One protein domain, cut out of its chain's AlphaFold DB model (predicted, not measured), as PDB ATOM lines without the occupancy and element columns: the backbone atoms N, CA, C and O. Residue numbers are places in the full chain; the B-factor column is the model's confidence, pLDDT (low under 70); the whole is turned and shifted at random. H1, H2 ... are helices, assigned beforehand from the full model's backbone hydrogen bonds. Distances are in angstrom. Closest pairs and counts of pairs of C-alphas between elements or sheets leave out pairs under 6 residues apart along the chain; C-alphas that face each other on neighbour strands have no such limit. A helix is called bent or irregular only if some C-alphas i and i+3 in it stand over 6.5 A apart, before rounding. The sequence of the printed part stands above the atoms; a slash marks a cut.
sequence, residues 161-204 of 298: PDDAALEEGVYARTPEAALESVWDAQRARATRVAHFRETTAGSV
ATOM      1  N   PRO A 161     121.113  78.657 129.962       74.19
ATOM      2  CA  PRO A 161     119.962  78.858 129.090       74.19
ATOM      3  C   PRO A 161     120.171  80.065 128.169       74.19
ATOM      4  O   PRO A 161     120.798  81.051 128.562       74.19
ATOM      5  N   ASP A 162     119.614  79.985 126.962       80.56
ATOM      6  CA  ASP A 162     119.649  81.067 125.978       80.56
ATOM      7  C   ASP A 162     118.746  82.235 126.402       80.56
ATOM      8  O   ASP A 162     117.579  82.040 126.751       80.56
ATOM      9  N   ASP A 163     119.268  83.462 126.324       75.50
ATOM     10  CA  ASP A 163     118.555  84.675 126.731       75.50
ATOM     11  C   ASP A 163     118.017  85.454 125.521       75.50
ATOM     12  O   ASP A 163     118.762  86.091 124.773       75.50
ATOM     13  N   ALA A 164     116.687  85.491 125.378       81.75
ATOM     14  CA  ALA A 164     116.014  86.232 124.305       81.75
ATOM     15  C   ALA A 164     116.213  87.753 124.397       81.75
ATOM     16  O   ALA A 164     116.275  88.432 123.377       81.75
ATOM     17  N   ALA A 165     116.332  88.295 125.613       77.81
ATOM     18  CA  ALA A 165     116.543  89.727 125.835       77.81
ATOM     19  C   ALA A 165     117.942  90.197 125.410       77.81
ATOM     20  O   ALA A 165     118.125  91.360 125.061       77.81
ATOM     21  N   LEU A 166     118.914  89.286 125.442       79.31
ATOM     22  CA  LEU A 166     120.298  89.541 125.058       79.31
ATOM     23  C   LEU A 166     120.613  89.071 123.641       79.31
ATOM     24  O   LEU A 166     121.740  89.257 123.191       79.31
ATOM     25  N   GLU A 167     119.625  88.492 122.950       84.62
ATOM     26  CA  GLU A 167     119.796  87.889 121.630       84.62
ATOM     27  C   GLU A 167     120.953  86.869 121.638       84.62
ATOM     28  O   GLU A 167     121.799  86.852 120.748       84.62
ATOM     29  N   GLU A 168     121.021  86.029 122.679       82.50
ATOM     30  CA  GLU A 168     122.030  84.971 122.815       82.50
ATOM     31  C   GLU A 168     121.486  83.620 122.307       82.50
ATOM     32  O   GLU A 168     120.280  83.350 122.343       82.50
ATOM     33  N   GLY A 169     122.389  82.765 121.815       83.38
ATOM     34  CA  GLY A 169     122.071  81.403 121.375       83.38
ATOM     35  C   GLY A 169     121.068  81.369 120.222       83.38
ATOM     36  O   GLY A 169     121.298  81.979 119.177       83.38
ATOM     37  N   VAL A 170     119.942  80.674 120.402       86.19
ATOM     38  CA  VAL A 170     118.869  80.571 119.390       86.19
ATOM     39  C   VAL A 170     118.278  81.933 119.006       86.19
ATOM     40  O   VAL A 170     117.775  82.095 117.895       86.19
ATOM     41  N   TYR A 171     118.352  82.922 119.899       86.25
ATOM     42  CA  TYR A 171     117.798  84.257 119.670       86.25
ATOM     43  C   TYR A 171     118.783  85.226 119.010       86.25
ATOM     44  O   TYR A 171     118.430  86.382 118.771       86.25
ATOM     45  N   ALA A 172     120.001  84.778 118.702       87.12
ATOM     46  CA  ALA A 172     120.992  85.611 118.044       87.12
ATOM     47  C   ALA A 172     120.576  85.992 116.621       87.12
ATOM     48  O   ALA A 172     120.041  85.192 115.852       87.12
ATOM     49  N   ARG A 173     120.879  87.238 116.244       87.44
ATOM     50  CA  ARG A 173     120.557  87.781 114.913       87.44
ATOM     51  C   ARG A 173     121.325  87.100 113.783       87.44
ATOM     52  O   ARG A 173     120.863  87.113 112.644       87.44
ATOM     53  N   THR A 174     122.496  86.547 114.085       90.88
ATOM     54  CA  THR A 174     123.341  85.824 113.134       90.88
ATOM     55  C   THR A 174     123.924  84.571 113.789       90.88
ATOM     56  O   THR A 174     124.143  84.556 115.004       90.88
ATOM     57  N   PRO A 175     124.201  83.512 113.008       86.88
ATOM     58  CA  PRO A 175     124.808  82.297 113.542       86.88
ATOM     59  C   PRO A 175     126.219  82.545 114.097       86.88
ATOM     60  O   PRO A 175     126.617  81.900 115.062       86.88
ATOM     61  N   GLU A 176     126.963  83.509 113.550       87.75
ATOM     62  CA  GLU A 176     128.276  83.895 114.071       87.75
ATOM     63  C   GLU A 176     128.165  84.496 115.478       87.75
ATOM     64  O   GLU A 176     128.961  84.152 116.348       87.75
ATOM     65  N   ALA A 177     127.146  85.324 115.729       83.56
ATOM     66  CA  ALA A 177     126.897  85.901 117.050       83.56
ATOM     67  C   ALA A 177     126.451  84.837 118.069       83.56
ATOM     68  O   ALA A 177     126.837  84.904 119.236       83.56
ATOM     69  N   ALA A 178     125.702  83.818 117.628       83.88
ATOM     70  CA  ALA A 178     125.349  82.674 118.470       83.88
ATOM     71  C   ALA A 178     126.588  81.881 118.917       83.88
ATOM     72  O   ALA A 178     126.653  81.419 120.052       83.88
ATOM     73  N   LEU A 179     127.579  81.720 118.032       85.56
ATOM     74  CA  LEU A 179     128.817  80.993 118.330       85.56
ATOM     75  C   LEU A 179     129.803  81.816 119.163       85.56
ATOM     76  O   LEU A 179     130.552  81.252 119.962       85.56
ATOM     77  N   GLU A 180     129.791  83.141 119.020       83.12
ATOM     78  CA  GLU A 180     130.666  84.033 119.782       83.12
ATOM     79  C   GLU A 180     130.418  83.919 121.297       83.12
ATOM     80  O   GLU A 180     131.372  83.944 122.074       83.12
ATOM     81  N   SER A 181     129.174  83.679 121.729       76.31
ATOM     82  CA  SER A 181     128.851  83.464 123.150       76.31
ATOM     83  C   SER A 181     129.415  82.152 123.714       76.31
ATOM     84  O   SER A 181     129.723  82.073 124.907       76.31
ATOM     85  N   VAL A 182     129.589  81.135 122.862       80.50
ATOM     86  CA  VAL A 182     130.176  79.834 123.214       80.50
ATOM     87  C   VAL A 182     131.700  79.931 123.276       80.50
ATOM     88  O   VAL A 182     132.320  79.367 124.177       80.50
ATOM     89  N   TRP A 183     132.315  80.656 122.337       82.56
ATOM     90  CA  TRP A 183     133.769  80.825 122.282       82.56
ATOM     91  C   TRP A 183     134.302  81.809 123.323       82.56
ATOM     92  O   TRP A 183     135.372  81.572 123.882       82.56
ATOM     93  N   ASP A 184     133.555  82.869 123.630       78.88
ATOM     94  CA  ASP A 184     133.919  83.863 124.639       78.88
ATOM     95  C   ASP A 184     132.918  83.869 125.803       78.88
ATOM     96  O   ASP A 184     132.236  84.854 126.116       78.88
ATOM     97  N   ALA A 185     132.845  82.722 126.483       71.81
ATOM     98  CA  ALA A 185     131.941  82.506 127.609       71.81
ATOM     99  C   ALA A 185     132.144  83.518 128.755       71.81
ATOM    100  O   ALA A 185     131.205  83.814 129.500       71.81
ATOM    101  N   GLN A 186     133.355  84.072 128.915       68.75
ATOM    102  CA  GLN A 186     133.615  85.107 129.920       68.75
ATOM    103  C   GLN A 186     132.972  86.440 129.549       68.75
ATOM    104  O   GLN A 186     132.360  87.082 130.408       68.75
ATOM    105  N   ARG A 187     133.072  86.845 128.281       73.50
ATOM    106  CA  ARG A 187     132.469  88.082 127.794       73.50
ATOM    107  C   ARG A 187     130.949  88.009 127.789       73.50
ATOM    108  O   ARG A 187     130.330  88.921 128.330       73.50
ATOM    109  N   ALA A 188     130.368  86.904 127.316       70.69
ATOM    110  CA  ALA A 188     128.920  86.665 127.365       70.69
ATOM    111  C   ALA A 188     128.378  86.710 128.808       70.69
ATOM    112  O   ALA A 188     127.349  87.316 129.110       70.69
ATOM    113  N   ARG A 189     129.131  86.141 129.758       70.81
ATOM    114  CA  ARG A 189     128.788  86.221 131.183       70.81
ATOM    115  C   ARG A 189     128.827  87.656 131.710       70.81
ATOM    116  O   ARG A 189     127.971  88.029 132.510       70.81
ATOM    117  N   ALA A 190     129.805  88.460 131.298       71.19
ATOM    118  CA  ALA A 190     129.909  89.853 131.719       71.19
ATOM    119  C   ALA A 190     128.742  90.711 131.194       71.19
ATOM    120  O   ALA A 190     128.197  91.506 131.964       71.19
ATOM    121  N   THR A 191     128.309  90.516 129.942       77.00
ATOM    122  CA  THR A 191     127.126  91.187 129.368       77.00
ATOM    123  C   THR A 191     125.841  90.789 130.079       77.00
ATOM    124  O   THR A 191     125.080  91.675 130.468       77.00
ATOM    125  N   ARG A 192     125.643  89.497 130.375       72.25
ATOM    126  CA  ARG A 192     124.519  89.030 131.205       72.25
ATOM    127  C   ARG A 192     124.479  89.705 132.570       72.25
ATOM    128  O   ARG A 192     123.437  90.195 132.998       72.25
ATOM    129  N   VAL A 193     125.625  89.784 133.247       70.88
ATOM    130  CA  VAL A 193     125.727  90.447 134.554       70.88
ATOM    131  C   VAL A 193     125.426  91.945 134.453       70.88
ATOM    132  O   VAL A 193     124.766  92.481 135.344       70.88
ATOM    133  N   ALA A 194     125.892  92.628 133.405       74.62
ATOM    134  CA  ALA A 194     125.614  94.047 133.192       74.62
ATOM    135  C   ALA A 194     124.123  94.301 132.918       74.62
ATOM    136  O   ALA A 194     123.507  95.100 133.620       74.62
ATOM    137  N   HIS A 195     123.517  93.549 131.996       73.38
ATOM    138  CA  HIS A 195     122.099  93.668 131.660       73.38
ATOM    139  C   HIS A 195     121.188  93.332 132.842       73.38
ATOM    140  O   HIS A 195     120.225  94.046 133.112       73.38
ATOM    141  N   PHE A 196     121.516  92.294 133.616       67.12
ATOM    142  CA  PHE A 196     120.804  91.997 134.857       67.12
ATOM    143  C   PHE A 196     120.912  93.157 135.856       67.12
ATOM    144  O   PHE A 196     119.911  93.552 136.446       67.12
ATOM    145  N   ARG A 197     122.098  93.756 136.033       68.50
ATOM    146  CA  ARG A 197     122.274  94.919 136.923       68.50
ATOM    147  C   ARG A 197     121.460  96.127 136.475       68.50
ATOM    148  O   ARG A 197     120.931  96.818 137.334       68.50
ATOM    149  N   GLU A 198     121.364  96.373 135.173       74.06
ATOM    150  CA  GLU A 198     120.611  97.495 134.602       74.06
ATOM    151  C   GLU A 198     119.095  97.278 134.687       74.06
ATOM    152  O   GLU A 198     118.376  98.152 135.160       74.06
ATOM    153  N   THR A 199     118.604  96.093 134.319       63.94
ATOM    154  CA  THR A 199     117.172  95.738 134.399       63.94
ATOM    155  C   THR A 199     116.665  95.607 135.835       63.94
ATOM    156  O   THR A 199     115.490  95.842 136.116       63.94
ATOM    157  N   THR A 200     117.565  95.290 136.764       51.75
ATOM    158  CA  THR A 200     117.271  95.124 138.192       51.75
ATOM    159  C   THR A 200     117.644  96.369 139.011       51.75
ATOM    160  O   THR A 200     117.465  96.403 140.228       51.75
ATOM    161  N   ALA A 201     118.128  97.440 138.371       44.06
ATOM    162  CA  ALA A 201     118.383  98.720 139.027       44.06
ATOM    163  C   ALA A 201     117.053  99.407 139.384       44.06
ATOM    164  O   ALA A 201     116.530 100.230 138.642       44.06
ATOM    165  N   GLY A 202     116.494  99.054 140.544       50.44
ATOM    166  CA  GLY A 202     115.292  99.681 141.106       50.44
ATOM    167  C   GLY A 202     114.154  98.718 141.441       50.44
ATOM    168  O   GLY A 202     113.238  99.112 142.158       50.44
ATOM    169  N   SER A 203     114.230  97.455 141.012       44.50
ATOM    170  CA  SER A 203     113.409  96.380 141.574       44.50
ATOM    171  C   SER A 203     114.311  95.439 142.366       44.50
ATOM    172  O   SER A 203     115.459  95.210 142.005       44.50
ATOM    173  N   VAL A 204     113.819  94.919 143.485       47.62
ATOM    174  CA  VAL A 204     114.547  93.954 144.314       47.62
ATOM    175  C   VAL A 204     113.935  92.559 144.089       47.62
ATOM    176  O   VAL A 204     113.132  92.116 144.902       47.62
TER     177      VAL A 204
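What this domain is: This is residues 161 to 204 of the 298 residues of an uncharacterized protein of Malassezia restricta CBS 7877 (UniProt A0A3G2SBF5). Two helices meet near their ends as an L, the shorter H1 and the longer H2, and the winding stretch of residues 161 to 174, which has no named element, lies on the inner side of that corner. The far end of H2 and the tail after it, residues 196 to 204, stick out from this small body and add to its length. The printed part has 44 residues with two named helices, H1 then H2, and no named strand; the class is all helix. The whole is only just loose, close to compact, with a radius of gyration of the C-alphas of 11.2 A, and elongated, spanning 34 by 19 by 14 A.

Where its parts are: The printed part begins at Pro 161, with its C-alpha at (119.962, 78.858, 129.090), and residues 161 to 174 hold no named element. H1 is residues 175 to 183, 12.6 A from first to last C-alpha, beginning at C-alpha 175 at (124.808, 82.297, 113.542). H2 is residues 185 to 199, 21.0 A long, and ends at C-alpha 199 at (117.172, 95.738, 134.399). Neither helix is bent.

How they stand to each other: H1 and H2 are close but not clearly touching, with 2 pairs of C-alphas within 8 A. Their closest C-alphas, those of Ser 181 and Ala 188, are 5.3 A apart. Their lines are about perpendicular, at 78 degrees, and their centres are 15.3 A apart. In H2 every O i to N i+4 pair is within hydrogen-bond range; in H1, 3 of 5 are.

The domain as a whole: The two C-alphas farthest apart, those of Glu 176 and Val 204, are 34.7 A apart. Residues 196 to 204, of which 196 to 199 belong to H2, stand free; the body without them spans 22 by 19 by 14 A. The printed part has no cut, and the link from H1 to H2 is tight. The mean pLDDT of the printed part is 74.8, with residue 186, residues 196 to 197 and residues 199 to 204 under 70.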